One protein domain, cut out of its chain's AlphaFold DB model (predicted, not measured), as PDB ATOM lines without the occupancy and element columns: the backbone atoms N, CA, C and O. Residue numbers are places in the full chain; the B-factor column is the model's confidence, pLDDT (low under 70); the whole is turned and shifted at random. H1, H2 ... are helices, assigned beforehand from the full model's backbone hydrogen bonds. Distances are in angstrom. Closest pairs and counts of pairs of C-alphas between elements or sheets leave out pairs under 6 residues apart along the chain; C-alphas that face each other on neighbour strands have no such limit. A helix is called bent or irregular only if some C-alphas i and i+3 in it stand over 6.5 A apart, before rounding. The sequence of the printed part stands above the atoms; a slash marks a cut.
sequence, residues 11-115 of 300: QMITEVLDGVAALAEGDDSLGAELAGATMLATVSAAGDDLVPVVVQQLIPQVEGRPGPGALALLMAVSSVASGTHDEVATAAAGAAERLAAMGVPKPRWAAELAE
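What this domain is: This is residues 11 to 115 of the 300 residues of an uncharacterized protein of Phytohabitans suffuscus (UniProt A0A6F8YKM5). Look first for H5, the core of a compact cluster of helices: H4 and H6 run along it as a three-helix up-and-down bundle, while H3 crosses it steeply away from H6. H1 and the short H2 pack on the part of H5 near its first residue, and the short H7 sits by the start of H3. The 105 printed residues hold seven named helices, H1 to H7 in order along the chain, and no named strand; the class is all helix. The whole is compact, with a radius of gyration of the C-alphas of 12.3 A, and rounded, with spans of 33 by 28 by 23 A.

Where its parts are: Find C-alpha 11 at (-5.494, -6.345, -30.756), where H1 begins and runs to residue 19. H2 follows at residues 21 to 25. H3, residues 29 to 45, starts at (13.182, -20.868, -16.590) and covers 24.2 A. H4, residues 48 to 63, covers 22.1 A, with a kink of 36 degrees near residue 55; it is only just irregular, C-alphas 56 and 59 being 6.7 A apart. H5, residues 68 to 81, covers 20.0 A, and H6, residues 86 to 101, covers 22.3 A. H7, residues 110 to 114, ends at (8.482, -28.918, -14.572).

How they stand to each other: Start at H5, the hub, which touches five helices. It forms a helical hairpin with H6, at a shallow tilt of 28 degrees, opposite ways; the closest C-alphas, of Ser 78 and Ala 89, are 4.2 A apart. H4 and H5 are a hairpin too, at 27 degrees; H4 touches with residues 59 to 63 alone, closest at Val 62 and Ala 70, 5.7 A between C-alphas. H4 and H6 touch and run the same way at a shallow tilt of 2 degrees, with C-alphas of Val 55 and Val 88 closest, 5.7 A. H3 touches H5 at a steep tilt of 69 degrees, only just short of perpendicular; the C-alphas of Gly 36 and Val 77 are closest, 4.1 A. Gly 69 of H5 is in the closest C-alpha pair with both Leu 17 of H1, 5.6 A, and Ala 21 of H2, 4.2 A. H7 only just touches H3, with 3 pairs of C-alphas within 8 A, closest at Ser 29 and Leu 113, 5.7 A; H6 and H7 are apart. Every O i to N i+4 pair is within hydrogen-bond range in H1, H3, H6 and H7; the counts are 8 of 12 in H4, 9 of 10 in H5 and 0 of 1 in H2, where 2 of 2 O i to N i+3 pairs are.

The domain as a whole: The two C-alphas farthest apart, of Gly 47 and Gly 103, are 34.7 A from each other. The printed part has no cut and no long link; H6 to H7 is short, the others tight. Mean pLDDT of the printed part is 91.1, and no printed residue is under 70.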
ATOM      1  N   GLN A  11      -6.794  -6.882 -30.377       77.56
ATOM      2  CA  GLN A  11      -5.494  -6.345 -30.756       77.56
ATOM      3  C   GLN A  11      -4.515  -6.303 -29.575       77.56
ATOM      4  O   GLN A  11      -3.401  -6.803 -29.717       77.56
ATOM      5  N   MET A  12      -4.941  -5.828 -28.400       78.81
ATOM      6  CA  MET A  12      -4.075  -5.760 -27.212       78.81
ATOM      7  C   MET A  12      -3.520  -7.130 -26.815       78.81
ATOM      8  O   MET A  12      -2.333  -7.269 -26.543       78.81
ATOM      9  N   ILE A  13      -4.351  -8.177 -26.828       77.94
ATOM     10  CA  ILE A  13      -3.874  -9.531 -26.511       77.94
ATOM     11  C   ILE A  13      -2.895 -10.024 -27.579       77.94
ATOM     12  O   ILE A  13      -1.976 -10.761 -27.253       77.94
ATOM     13  N   THR A  14      -3.053  -9.634 -28.846       79.62
ATOM     14  CA  THR A  14      -2.089 -10.017 -29.889       79.62
ATOM     15  C   THR A  14      -0.749  -9.339 -29.635       79.62
ATOM     16  O   THR A  14       0.267 -10.016 -29.655       79.62
ATOM     17  N   GLU A  15      -0.754  -8.050 -29.299       79.38
ATOM     18  CA  GLU A  15       0.459  -7.301 -28.956       79.38
ATOM     19  C   GLU A  15       1.161  -7.887 -27.721       79.38
ATOM     20  O   GLU A  15       2.376  -8.080 -27.738       79.38
ATOM     21  N   VAL A  16       0.403  -8.269 -26.685       78.50
ATOM     22  CA  VAL A  16       0.946  -8.984 -25.517       78.50
ATOM     23  C   VAL A  16       1.540 -10.332 -25.929       78.50
ATOM     24  O   VAL A  16       2.648 -10.660 -25.514       78.50
ATOM     25  N   LEU A  17       0.835 -11.115 -26.752       78.50
ATOM     26  CA  LEU A  17       1.299 -12.427 -27.215       78.50
ATOM     27  C   LEU A  17       2.538 -12.351 -28.107       78.50
ATOM     28  O   LEU A  17       3.387 -13.240 -28.034       78.50
ATOM     29  N   ASP A  18       2.658 -11.301 -28.910       76.25
ATOM     30  CA  ASP A  18       3.846 -11.031 -29.712       76.25
ATOM     31  C   ASP A  18       5.012 -10.597 -28.811       76.25
ATOM     32  O   ASP A  18       6.127 -11.092 -28.971       76.25
ATOM     33  N   GLY A  19       4.750  -9.763 -27.795       73.00
ATOM     34  CA  GLY A  19       5.738  -9.382 -26.783       73.00
ATOM     35  C   GLY A  19       6.269 -10.578 -25.984       73.00
ATOM     36  O   GLY A  19       7.474 -10.705 -25.774       73.00
ATOM     37  N   VAL A  20       5.395 -11.520 -25.612       77.31
ATOM     38  CA  VAL A  20       5.794 -12.748 -24.905       77.31
ATOM     39  C   VAL A  20       6.274 -13.862 -25.837       77.31
ATOM     40  O   VAL A  20       6.694 -14.912 -25.360       77.31
ATOM     41  N   ALA A  21       6.262 -13.689 -27.161       77.12
ATOM     42  CA  ALA A  21       6.821 -14.692 -28.069       77.12
ATOM     43  C   ALA A  21       8.332 -14.869 -27.838       77.12
ATOM     44  O   ALA A  21       8.820 -15.999 -27.856       77.12
ATOM     45  N   ALA A  22       9.036 -13.781 -27.501       80.06
ATOM     46  CA  ALA A  22      10.437 -13.815 -27.080       80.06
ATOM     47  C   ALA A  22      10.655 -14.709 -25.842       80.06
ATOM     48  O   ALA A  22      11.692 -15.360 -25.718       80.06
ATOM     49  N   LEU A  23       9.649 -14.836 -24.967       78.81
ATOM     50  CA  LEU A  23       9.695 -15.740 -23.816       78.81
ATOM     51  C   LEU A  23       9.832 -17.204 -24.241       78.81
ATOM     52  O   LEU A  23      10.526 -17.978 -23.584       78.81
ATOM     53  N   ALA A  24       9.185 -17.602 -25.339       81.50
ATOM     54  CA  ALA A  24       9.268 -18.968 -25.852       81.50
ATOM     55  C   ALA A  24      10.670 -19.311 -26.392       81.50
ATOM     56  O   ALA A  24      11.031 -20.490 -26.451       81.50
ATOM     57  N   GLU A  25      11.442 -18.290 -26.773       84.06
ATOM     58  CA  GLU A  25      12.804 -18.404 -27.301       84.06
ATOM     59  C   GLU A  25      13.885 -18.313 -26.216       84.06
ATOM     60  O   GLU A  25      15.028 -18.680 -26.482       84.06
ATOM     61  N   GLY A  26      13.527 -17.876 -25.003       81.94
ATOM     62  CA  GLY A  26      14.448 -17.743 -23.875       81.94
ATOM     63  C   GLY A  26      15.119 -19.055 -23.449       81.94
ATOM     64  O   GLY A  26      14.591 -20.154 -23.647       81.94
ATOM     65  N   ASP A  27      16.287 -18.924 -22.817       80.44
ATOM     66  CA  ASP A  27      17.155 -20.053 -22.450       80.44
ATOM     67  C   ASP A  27      17.073 -20.470 -20.963       80.44
ATOM     68  O   ASP A  27      17.595 -21.529 -20.612       80.44
ATOM     69  N   ASP A  28      16.424 -19.682 -20.092       83.62
ATOM     70  CA  ASP A  28      16.280 -19.973 -18.652       83.62
ATOM     71  C   ASP A  28      14.815 -19.886 -18.192       83.62
ATOM     72  O   ASP A  28      14.073 -18.963 -18.533       83.62
ATOM     73  N   SER A  29      14.427 -20.850 -17.356       91.25
ATOM     74  CA  SER A  29      13.182 -20.868 -16.590       91.25
ATOM     75  C   SER A  29      12.964 -19.638 -15.696       91.25
ATOM     76  O   SER A  29      11.811 -19.250 -15.525       91.25
ATOM     77  N   LEU A  30      14.015 -18.980 -15.180       91.75
ATOM     78  CA  LEU A  30      13.854 -17.768 -14.359       91.75
ATOM     79  C   LEU A  30      13.190 -16.628 -15.144       91.75
ATOM     80  O   LEU A  30      12.297 -15.971 -14.618       91.75
ATOM     81  N   GLY A  31      13.565 -16.426 -16.411       91.25
ATOM     82  CA  GLY A  31      12.923 -15.418 -17.260       91.25
ATOM     83  C   GLY A  31      11.432 -15.702 -17.469       91.25
ATOM     84  O   GLY A  31      10.613 -14.784 -17.459       91.25
ATOM     85  N   ALA A  32      11.058 -16.981 -17.581       93.06
ATOM     86  CA  ALA A  32       9.658 -17.397 -17.634       93.06
ATOM     87  C   ALA A  32       8.924 -17.125 -16.314       93.06
ATOM     88  O   ALA A  32       7.813 -16.599 -16.333       93.06
ATOM     89  N   GLU A  33       9.542 -17.431 -15.172       95.19
ATOM     90  CA  GLU A  33       8.974 -17.128 -13.856       95.19
ATOM     91  C   GLU A  33       8.788 -15.608 -13.659       95.19
ATOM     92  O   GLU A  33       7.716 -15.192 -13.229       95.19
ATOM     93  N   LEU A  34       9.754 -14.770 -14.061       93.50
ATOM     94  CA  LEU A  34       9.654 -13.301 -14.007       93.50
ATOM     95  C   LEU A  34       8.529 -12.748 -14.895       93.50
ATOM     96  O   LEU A  34       7.760 -11.889 -14.463       93.50
ATOM     97  N   ALA A  35       8.372 -13.269 -16.113       91.69
ATOM     98  CA  ALA A  35       7.263 -12.877 -16.984       91.69
ATOM     99  C   ALA A  35       5.900 -13.276 -16.389       91.69
ATOM    100  O   ALA A  35       4.945 -12.499 -16.422       91.69
ATOM    101  N   GLY A  36       5.813 -14.471 -15.799       94.25
ATOM    102  CA  GLY A  36       4.627 -14.899 -15.059       94.25
ATOM    103  C   GLY A  36       4.350 -13.999 -13.853       94.25
ATOM    104  O   GLY A  36       3.202 -13.617 -13.622       94.25
ATOM    105  N   ALA A  37       5.393 -13.626 -13.110       95.19
ATOM    106  CA  ALA A  37       5.299 -12.757 -11.944       95.19
ATOM    107  C   ALA A  37       4.863 -11.337 -12.325       95.19
ATOM    108  O   ALA A  37       4.063 -10.747 -11.614       95.19
ATOM    109  N   THR A  38       5.277 -10.838 -13.492       92.12
ATOM    110  CA  THR A  38       4.828  -9.544 -14.039       92.12
ATOM    111  C   THR A  38       3.315  -9.529 -14.248       92.12
ATOM    112  O   THR A  38       2.616  -8.595 -13.844       92.12
ATOM    113  N   MET A  39       2.783 -10.607 -14.829       90.19
ATOM    114  CA  MET A  39       1.344 -10.765 -15.008       90.19
ATOM    115  C   MET A  39       0.618 -10.809 -13.657       90.19
ATOM    116  O   MET A  39      -0.430 -10.187 -13.505       90.19
ATOM    117  N   LEU A  40       1.165 -11.519 -12.667       91.31
ATOM    118  CA  LEU A  40       0.553 -11.599 -11.339       91.31
ATOM    119  C   LEU A  40       0.610 -10.290 -10.569       91.31
ATOM    120  O   LEU A  40      -0.404  -9.923  -9.995       91.31
ATOM    121  N   ALA A  41       1.728  -9.572 -10.608       90.56
ATOM    122  CA  ALA A  41       1.847  -8.248 -10.011       90.56
ATOM    123  C   ALA A  41       0.767  -7.305 -10.563       90.56
ATOM    124  O   ALA A  41       0.089  -6.627  -9.799       90.56
ATOM    125  N   THR A  42       0.510  -7.360 -11.876       86.81
ATOM    126  CA  THR A  42      -0.590  -6.610 -12.510       86.81
ATOM    127  C   THR A  42      -1.958  -7.019 -11.951       86.81
ATOM    128  O   THR A  42      -2.810  -6.167 -11.701       86.81
ATOM    129  N   VAL A  43      -2.187  -8.322 -11.752       86.19
ATOM    130  CA  VAL A  43      -3.448  -8.833 -11.194       86.19
ATOM    131  C   VAL A  43      -3.628  -8.402  -9.743       86.19
ATOM    132  O   VAL A  43      -4.708  -7.941  -9.387       86.19
ATOM    133  N   SER A  44      -2.579  -8.501  -8.929       86.12
ATOM    134  CA  SER A  44      -2.598  -8.097  -7.525       86.12
ATOM    135  C   SER A  44      -2.791  -6.587  -7.372       86.12
ATOM    136  O   SER A  44      -3.625  -6.172  -6.574       86.12
ATOM    137  N   ALA A  45      -2.124  -5.766  -8.190       85.75
ATOM    138  CA  ALA A  45      -2.287  -4.310  -8.184       85.75
ATOM    139  C   ALA A  45      -3.712  -3.867  -8.563       85.75
ATOM    140  O   ALA A  45      -4.214  -2.861  -8.068       85.75
ATOM    141  N   ALA A  46      -4.393  -4.627  -9.427       84.69
ATOM    142  CA  ALA A  46      -5.792  -4.383  -9.773       84.69
ATOM    143  C   ALA A  46      -6.793  -4.919  -8.727       84.69
ATOM    144  O   ALA A  46      -7.988  -4.624  -8.821       84.69
ATOM    145  N   GLY A  47      -6.317  -5.689  -7.745       84.25
ATOM    146  CA  GLY A  47      -7.101  -6.281  -6.667       84.25
ATOM    147  C   GLY A  47      -7.741  -7.635  -7.004       84.25
ATOM    148  O   GLY A  47      -7.908  -8.023  -8.163       84.25
ATOM    149  N   ASP A  48      -8.162  -8.346  -5.953       85.38
ATOM    150  CA  ASP A  48      -8.716  -9.710  -6.033       85.38
ATOM    151  C   ASP A  48      -9.967  -9.828  -6.924       85.38
ATOM    152  O   ASP A  48     -10.238 -10.893  -7.487       85.38
ATOM    153  N   ASP A  49     -10.702  -8.732  -7.124       88.56
ATOM    154  CA  ASP A  49     -11.857  -8.672  -8.027       88.56
ATOM    155  C   ASP A  49     -11.482  -8.954  -9.497       88.56
ATOM    156  O   ASP A  49     -12.347  -9.328 -10.300       88.56
ATOM    157  N   LEU A  50     -10.200  -8.826  -9.867       89.06
ATOM    158  CA  LEU A  50      -9.717  -9.152 -11.208       89.06
ATOM    159  C   LEU A  50      -9.470 -10.658 -11.404       89.06
ATOM    160  O   LEU A  50      -9.493 -11.136 -12.542       89.06
ATOM    161  N   VAL A  51      -9.307 -11.445 -10.333       92.69
ATOM    162  CA  VAL A  51      -9.033 -12.891 -10.427       92.69
ATOM    163  C   VAL A  51     -10.097 -13.633 -11.259       92.69
ATOM    164  O   VAL A  51      -9.723 -14.334 -12.209       92.69
ATOM    165  N   PRO A  52     -11.417 -13.445 -11.033       93.94
ATOM    166  CA  PRO A  52     -12.441 -14.058 -11.877       93.94
ATOM    167  C   PRO A  52     -12.357 -13.632 -13.347       93.94
ATOM    168  O   PRO A  52     -12.622 -14.444 -14.232       93.94
ATOM    169  N   VAL A  53     -11.976 -12.381 -13.629       92.88
ATOM    170  CA  VAL A  53     -11.828 -11.867 -15.002       92.88
ATOM    171  C   VAL A  53     -10.667 -12.564 -15.708       92.88
ATOM    172  O   VAL A  53     -10.820 -13.019 -16.844       92.88
ATOM    173  N   VAL A  54      -9.532 -12.723 -15.026       93.44
ATOM    174  CA  VAL A  54      -8.366 -13.440 -15.558       93.44
ATOM    175  C   VAL A  54      -8.736 -14.883 -15.898       93.44
ATOM    176  O   VAL A  54      -8.492 -15.340 -17.016       93.44
ATOM    177  N   VAL A  55      -9.383 -15.581 -14.961       96.62
ATOM    178  CA  VAL A  55      -9.761 -16.993 -15.109       96.62
ATOM    179  C   VAL A  55     -10.816 -17.199 -16.197       96.62
ATOM    180  O   VAL A  55     -10.696 -18.121 -17.004       96.62
ATOM    181  N   GLN A  56     -11.857 -16.366 -16.231       95.56
ATOM    182  CA  GLN A  56     -13.027 -16.591 -17.087       95.56
ATOM    183  C   GLN A  56     -12.922 -15.930 -18.462       95.56
ATOM    184  O   GLN A  56     -13.637 -16.338 -19.377       95.56
ATOM    185  N   GLN A  57     -12.072 -14.913 -18.619       93.44
ATOM    186  CA  GLN A  57     -11.991 -14.135 -19.855       93.44
ATOM    187  C   GLN A  57     -10.594 -14.161 -20.460       93.44
ATOM    188  O   GLN A  57     -10.461 -14.525 -21.627       93.44
ATOM    189  N   LEU A  58      -9.559 -13.796 -19.702       92.62
ATOM    190  CA  LEU A  58      -8.222 -13.637 -20.274       92.62
ATOM    191  C   LEU A  58      -7.588 -14.979 -20.652       92.62
ATOM    192  O   LEU A  58      -7.166 -15.149 -21.795       92.62
ATOM    193  N   ILE A  59      -7.556 -15.944 -19.728       96.19
ATOM    194  CA  ILE A  59      -6.971 -17.270 -19.979       96.19
ATOM    195  C   ILE A  59      -7.641 -17.954 -21.189       96.19
ATOM    196  O   ILE A  59      -6.914 -18.387 -22.087       96.19
ATOM    197  N   PRO A  60      -8.985 -17.988 -21.307       96.75
ATOM    198  CA  PRO A  60      -9.645 -18.510 -22.505       96.75
ATOM    199  C   PRO A  60      -9.315 -17.746 -23.794       96.75
ATOM    200  O   PRO A  60      -9.225 -18.358 -24.858       96.75
ATOM    201  N   GLN A  61      -9.125 -16.424 -23.735       94.38
ATOM    202  CA  GLN A  61      -8.748 -15.635 -24.912       94.38
ATOM    203  C   GLN A  61      -7.316 -15.919 -25.377       94.38
ATOM    204  O   GLN A  61      -7.085 -16.002 -26.586       94.38
ATOM    205  N   VAL A  62      -6.379 -16.105 -24.442       94.69
ATOM    206  CA  VAL A  62      -5.006 -16.543 -24.734       94.69
ATOM    207  C   VAL A  62      -5.017 -17.951 -25.331       94.69
ATOM    208  O   VAL A  62      -4.413 -18.187 -26.376       94.69
ATOM    209  N   GLU A  63      -5.766 -18.879 -24.729       96.44
ATOM    210  CA  GLU A  63      -5.917 -20.246 -25.240       96.44
ATOM    211  C   GLU A  63      -6.543 -20.284 -26.645       96.44
ATOM    212  O   GLU A  63      -6.140 -21.081 -27.495       96.44
ATOM    213  N   GLY A  64      -7.494 -19.388 -26.924       95.12
ATOM    214  CA  GLY A  64      -8.143 -19.247 -28.228       95.12
ATOM    215  C   GLY A  64      -7.208 -18.833 -29.371       95.12
ATOM    216  O   GLY A  64      -7.648 -18.790 -30.521       95.12
ATOM    217  N   ARG A  65      -5.928 -18.552 -29.085       92.62
ATOM    218  CA  ARG A  65      -4.892 -18.177 -30.059       92.62
ATOM    219  C   ARG A  65      -3.705 -19.143 -29.964       92.62
ATOM    220  O   ARG A  65      -2.667 -18.793 -29.404       92.62
ATOM    221  N   PRO A  66      -3.834 -20.372 -30.496       92.25
ATOM    222  CA  PRO A  66      -2.802 -21.388 -30.340       92.25
ATOM    223  C   PRO A  66      -1.482 -20.945 -30.976       92.25
ATOM    224  O   PRO A  66      -1.398 -20.734 -32.185       92.25
ATOM    225  N   GLY A  67      -0.438 -20.846 -30.158       92.88
ATOM    226  CA  GLY A  67       0.900 -20.480 -30.602       92.88
ATOM    227  C   GLY A  67       1.933 -20.624 -29.482       92.88
ATOM    228  O   GLY A  67       1.549 -20.733 -28.314       92.88
ATOM    229  N   PRO A  68       3.239 -20.630 -29.812       92.44
ATOM    230  CA  PRO A  68       4.306 -20.788 -28.824       92.44
ATOM    231  C   PRO A  68       4.250 -19.752 -27.695       92.44
ATOM    232  O   PRO A  68       4.390 -20.129 -26.538       92.44
ATOM    233  N   GLY A  69       3.968 -18.480 -28.014       91.75
ATOM    234  CA  GLY A  69       3.832 -17.405 -27.022       91.75
ATOM    235  C   GLY A  69       2.668 -17.621 -26.048       91.75
ATOM    236  O   GLY A  69       2.841 -17.482 -24.842       91.75
ATOM    237  N   ALA A  70       1.503 -18.061 -26.541       94.88
ATOM    238  CA  ALA A  70       0.349 -18.368 -25.689       94.88
ATOM    239  C   ALA A  70       0.643 -19.526 -24.723       94.88
ATOM    240  O   ALA A  70       0.338 -19.443 -23.535       94.88
ATOM    241  N   LEU A  71       1.285 -20.593 -25.214       96.31
ATOM    242  CA  LEU A  71       1.703 -21.708 -24.366       96.31
ATOM    243  C   LEU A  71       2.764 -21.273 -23.344       96.31
ATOM    244  O   LEU A  71       2.639 -21.613 -22.170       96.31
ATOM    245  N   ALA A  72       3.770 -20.505 -23.770       95.31
ATOM    246  CA  ALA A  72       4.813 -19.968 -22.900       95.31
ATOM    247  C   ALA A  72       4.227 -19.122 -21.761       95.31
ATOM    248  O   ALA A  72       4.525 -19.382 -20.598       95.31
ATOM    249  N   LEU A  73       3.336 -18.180 -22.078       95.31
ATOM    250  CA  LEU A  73       2.689 -17.322 -21.087       95.31
ATOM    251  C   LEU A  73       1.862 -18.121 -20.077       95.31
ATOM    252  O   LEU A  73       1.991 -17.911 -18.875       95.31
ATOM    253  N   LEU A  74       1.034 -19.061 -20.538       97.50
ATOM    254  CA  LEU A  74       0.203 -19.867 -19.640       97.50
ATOM    255  C   LEU A  74       1.054 -20.746 -18.712       97.50
ATOM    256  O   LEU A  74       0.746 -20.864 -17.525       97.50
ATOM    257  N   MET A  75       2.150 -21.318 -19.223       97.31
ATOM    258  CA  MET A  75       3.108 -22.061 -18.400       97.31
ATOM    259  C   MET A  75       3.791 -21.152 -17.368       97.31
ATOM    260  O   MET A  75       3.818 -21.503 -16.189       97.31
ATOM    261  N   ALA A  76       4.266 -19.978 -17.790       96.00
ATOM    262  CA  ALA A  76       4.872 -18.972 -16.921       96.00
ATOM    263  C   ALA A  76       3.928 -18.554 -15.783       96.00
ATOM    264  O   ALA A  76       4.263 -18.736 -14.614       96.00
ATOM    265  N   VAL A  77       2.709 -18.111 -16.107       96.44
ATOM    266  CA  VAL A  77       1.689 -17.717 -15.118       96.44
ATOM    267  C   VAL A  77       1.377 -18.863 -14.157       96.44
ATOM    268  O   VAL A  77       1.368 -18.666 -12.945       96.44
ATOM    269  N   SER A  78       1.174 -20.083 -14.669       96.81
ATOM    270  CA  SER A  78       0.860 -21.232 -13.810       96.81
ATOM    271  C   SER A  78       1.961 -21.554 -12.792       96.81
ATOM    272  O   SER A  78       1.664 -22.001 -11.682       96.81
ATOM    273  N   SER A  79       3.223 -21.296 -13.149       95.00
ATOM    274  CA  SER A  79       4.378 -21.638 -12.316       95.00
ATOM    275  C   SER A  79       4.547 -20.744 -11.094       95.00
ATOM    276  O   SER A  79       5.038 -21.216 -10.071       95.00
ATOM    277  N   VAL A  80       4.096 -19.492 -11.183       95.81
ATOM    278  CA  VAL A  80       4.206 -18.510 -10.097       95.81
ATOM    279  C   VAL A  80       2.885 -18.253  -9.372       95.81
ATOM    280  O   VAL A  80       2.894 -17.807  -8.234       95.81
ATOM    281  N   ALA A  81       1.737 -18.565  -9.986       94.31
ATOM    282  CA  ALA A  81       0.429 -18.296  -9.379       94.31
ATOM    283  C   ALA A  81       0.077 -19.263  -8.243       94.31
ATOM    284  O   ALA A  81      -0.819 -18.983  -7.446       94.31
ATOM    285  N   SER A  82       0.761 -20.405  -8.174       87.94
ATOM    286  CA  SER A  82       0.506 -21.433  -7.165       87.94
ATOM    287  C   SER A  82       0.774 -20.893  -5.756       87.94
ATOM    288  O   SER A  82       1.845 -20.356  -5.492       87.94
ATOM    289  N   GLY A  83      -0.188 -21.059  -4.848       82.88
ATOM    290  CA  GLY A  83      -0.127 -20.622  -3.452       82.88
ATOM    291  C   GLY A  83      -0.516 -19.162  -3.194       82.88
ATOM    292  O   GLY A  83      -0.765 -18.831  -2.036       82.88
ATOM    293  N   THR A  84      -0.636 -18.333  -4.237       83.88
ATOM    294  CA  THR A  84      -1.170 -16.959  -4.141       83.88
ATOM    295  C   THR A  84      -2.547 -16.865  -4.798       83.88
ATOM    296  O   THR A  84      -3.518 -16.464  -4.166       83.88
ATOM    297  N   HIS A  85      -2.661 -17.318  -6.049       90.75
ATOM    298  CA  HIS A  85      -3.902 -17.335  -6.822       90.75
ATOM    299  C   HIS A  85      -4.112 -18.729  -7.436       90.75
ATOM    300  O   HIS A  85      -3.981 -18.928  -8.647       90.75
ATOM    301  N   ASP A  86      -4.456 -19.713  -6.596       93.06
ATOM    302  CA  ASP A  86      -4.586 -21.129  -6.990       93.06
ATOM    303  C   ASP A  86      -5.571 -21.356  -8.152       93.06
ATOM    304  O   ASP A  86      -5.374 -22.244  -8.988       93.06
ATOM    305  N   GLU A  87      -6.620 -20.534  -8.246       95.25
ATOM    306  CA  GLU A  87      -7.580 -20.574  -9.353       95.25
ATOM    307  C   GLU A  87      -6.937 -20.161 -10.685       95.25
ATOM    308  O   GLU A  87      -7.133 -20.836 -11.700       95.25
ATOM    309  N   VAL A  88      -6.115 -19.105 -10.675       96.12
ATOM    310  CA  VAL A  88      -5.345 -18.644 -11.844       96.12
ATOM    311  C   VAL A  88      -4.324 -19.702 -12.242       96.12
ATOM    312  O   VAL A  88      -4.259 -20.064 -13.418       96.12
ATOM    313  N   ALA A  89      -3.585 -20.256 -11.272       96.31
ATOM    314  CA  ALA A  89      -2.619 -21.327 -11.509       96.31
ATOM    315  C   ALA A  89      -3.268 -22.534 -12.198       96.31
ATOM    316  O   ALA A  89      -2.794 -22.999 -13.237       96.31
ATOM    317  N   THR A  90      -4.392 -23.001 -11.649       97.69
ATOM    318  CA  THR A  90      -5.127 -24.164 -12.157       97.69
ATOM    319  C   THR A  90      -5.674 -23.914 -13.562       97.69
ATOM    320  O   THR A  90      -5.532 -24.764 -14.446       97.69
ATOM    321  N   ALA A  91      -6.280 -22.747 -13.793       98.19
ATOM    322  CA  ALA A  91      -6.830 -22.389 -15.095       98.19
ATOM    323  C   ALA A  91      -5.731 -22.275 -16.164       98.19
ATOM    324  O   ALA A  91      -5.882 -22.829 -17.258       98.19
ATOM    325  N   ALA A  92      -4.613 -21.619 -15.835       98.12
ATOM    326  CA  ALA A  92      -3.492 -21.428 -16.745       98.12
ATOM    327  C   ALA A  92      -2.799 -22.759 -17.074       98.12
ATOM    328  O   ALA A  92      -2.574 -23.050 -18.250       98.12
ATOM    329  N   ALA A  93      -2.554 -23.611 -16.070       98.12
ATOM    330  CA  ALA A  93      -1.990 -24.945 -16.269       98.12
ATOM    331  C   ALA A  93      -2.881 -25.802 -17.183       98.12
ATOM    332  O   ALA A  93      -2.406 -26.369 -18.167       98.12
ATOM    333  N   GLY A  94      -4.193 -25.834 -16.919       98.25
ATOM    334  CA  GLY A  94      -5.137 -26.585 -17.745       98.25
ATOM    335  C   GLY A  94      -5.200 -26.082 -19.192       98.25
ATOM    336  O   GLY A  94      -5.310 -26.888 -20.116       98.25
ATOM    337  N   ALA A  95      -5.124 -24.766 -19.412       98.44
ATOM    338  CA  ALA A  95      -5.075 -24.185 -20.754       98.44
ATOM    339  C   ALA A  95      -3.754 -24.513 -21.476       98.44
ATOM    340  O   ALA A  95      -3.774 -24.924 -22.637       98.44
ATOM    341  N   ALA A  96      -2.615 -24.426 -20.781       98.19
ATOM    342  CA  ALA A  96      -1.313 -24.820 -21.319       98.19
ATOM    343  C   ALA A  96      -1.290 -26.301 -21.742       98.19
ATOM    344  O   ALA A  96      -0.813 -26.637 -22.828       98.19
ATOM    345  N   GLU A  97      -1.856 -27.194 -20.926       98.38
ATOM    346  CA  GLU A  97      -1.980 -28.619 -21.256       98.38
ATOM    347  C   GLU A  97      -2.807 -28.850 -22.525       98.38
ATOM    348  O   GLU A  97      -2.409 -29.647 -23.381       98.38
ATOM    349  N   ARG A  98      -3.926 -28.133 -22.687       98.44
ATOM    350  CA  ARG A  98      -4.768 -28.226 -23.888       98.44
ATOM    351  C   ARG A  98      -4.052 -27.706 -25.134       98.44
ATOM    352  O   ARG A  98      -4.087 -28.384 -26.161       98.44
ATOM    353  N   LEU A  99      -3.334 -26.581 -25.049       98.06
ATOM    354  CA  LEU A  99      -2.497 -26.089 -26.153       98.06
ATOM    355  C   LEU A  99      -1.408 -27.101 -26.541       98.06
ATOM    356  O   LEU A  99      -1.224 -27.396 -27.724       98.06
ATOM    357  N   ALA A 100      -0.724 -27.687 -25.556       97.50
ATOM    358  CA  ALA A 100       0.283 -28.714 -25.804       97.50
ATOM    359  C   ALA A 100      -0.325 -29.977 -26.446       97.50
ATOM    360  O   ALA A 100       0.269 -30.549 -27.362       97.50
ATOM    361  N   ALA A 101      -1.525 -30.391 -26.025       97.88
ATOM    362  CA  ALA A 101      -2.248 -31.519 -26.615       97.88
ATOM    363  C   ALA A 101      -2.677 -31.268 -28.074       97.88
ATOM    364  O   ALA A 101      -2.790 -32.217 -28.850       97.88
ATOM    365  N   MET A 102      -2.856 -30.003 -28.473       97.56
ATOM    366  CA  MET A 102      -3.063 -29.604 -29.873       97.56
ATOM    367  C   MET A 102      -1.773 -29.595 -30.709       97.56
ATOM    368  O   MET A 102      -1.821 -29.327 -31.909       97.56
ATOM    369  N   GLY A 103      -0.622 -29.905 -30.108       97.75
ATOM    370  CA  GLY A 103       0.666 -29.972 -30.795       97.75
ATOM    371  C   GLY A 103       1.420 -28.643 -30.856       97.75
ATOM    372  O   GLY A 103       2.389 -28.550 -31.609       97.75
ATOM    373  N   VAL A 104       1.017 -27.629 -30.078       97.12
ATOM    374  CA  VAL A 104       1.815 -26.403 -29.933       97.12
ATOM    375  C   VAL A 104       3.170 -26.771 -29.304       97.12
ATOM    376  O   VAL A 104       3.189 -27.401 -28.242       97.12
ATOM    377  N   PRO A 105       4.311 -26.423 -29.934       94.69
ATOM    378  CA  PRO A 105       5.629 -26.757 -29.405       94.69
ATOM    379  C   PRO A 105       5.871 -26.120 -28.037       94.69
ATOM    380  O   PRO A 105       5.672 -24.918 -27.866       94.69
ATOM    381  N   LYS A 106       6.334 -26.922 -27.074       94.88
ATOM    382  CA  LYS A 106       6.728 -26.424 -25.752       94.88
ATOM    383  C   LYS A 106       8.032 -25.610 -25.843       94.88
ATOM    384  O   LYS A 106       8.928 -26.028 -26.583       94.88
ATOM    385  N   PRO A 107       8.173 -24.520 -25.065       93.94
ATOM    386  CA  PRO A 107       9.443 -23.809 -24.906       93.94
ATOM    387  C   PRO A 107      10.562 -24.719 -24.384       93.94
ATOM    388  O   PRO A 107      10.295 -25.728 -23.728       93.94
ATOM    389  N   ARG A 108      11.828 -24.359 -24.625       91.62
ATOM    390  CA  ARG A 108      12.985 -25.166 -24.179       91.62
ATOM    391  C   ARG A 108      13.054 -25.303 -22.659       91.62
ATOM    392  O   ARG A 108      13.264 -26.404 -22.153       91.62
ATOM    393  N   TRP A 109      12.788 -24.213 -21.947       94.19
ATOM    394  CA  TRP A 109      12.747 -24.168 -20.485       94.19
ATOM    395  C   TRP A 109      11.547 -24.913 -19.879       94.19
ATOM    396  O   TRP A 109      11.495 -25.092 -18.667       94.19
ATOM    397  N   ALA A 110      10.585 -25.397 -20.678       95.00
ATOM    398  CA  ALA A 110       9.386 -26.071 -20.169       95.00
ATOM    399  C   ALA A 110       9.702 -27.329 -19.347       95.00
ATOM    400  O   ALA A 110       9.005 -27.628 -18.380       95.00
ATOM    401  N   ALA A 111      10.736 -28.079 -19.744       93.38
ATOM    402  CA  ALA A 111      11.191 -29.245 -18.991       93.38
ATOM    403  C   ALA A 111      11.875 -28.831 -17.683       93.38
ATOM    404  O   ALA A 111      11.643 -29.463 -16.660       93.38
ATOM    405  N   GLU A 112      12.660 -27.749 -17.710       94.06
ATOM    406  CA  GLU A 112      13.293 -27.206 -16.509       94.06
ATOM    407  C   GLU A 112      12.234 -26.740 -15.504       94.06
ATOM    408  O   GLU A 112      12.287 -27.131 -14.343       94.06
ATOM    409  N   LEU A 113      11.217 -26.000 -15.959       93.69
ATOM    410  CA  LEU A 113      10.130 -25.482 -15.121       93.69
ATOM    411  C   LEU A 113       9.293 -26.593 -14.463       93.69
ATOM    412  O   LEU A 113       8.764 -26.403 -13.368       93.69
ATOM    413  N   ALA A 114       9.191 -27.758 -15.108       93.00
ATOM    414  CA  ALA A 114       8.482 -28.918 -14.572       93.00
ATOM    415  C   ALA A 114       9.257 -29.658 -13.465       93.00
ATOM    416  O   ALA A 114       8.654 -30.427 -12.712       93.00
ATOM    417  N   GLU A 115      10.572 -29.450 -13.346       95.62
ATOM    418  CA  GLU A 115      11.360 -30.036 -12.261       95.62
ATOM    419  C   GLU A 115      11.015 -29.372 -10.919       95.62
ATOM    420  O   GLU A 115      10.815 -28.156 -10.872       95.62
TER     421      GLU A 115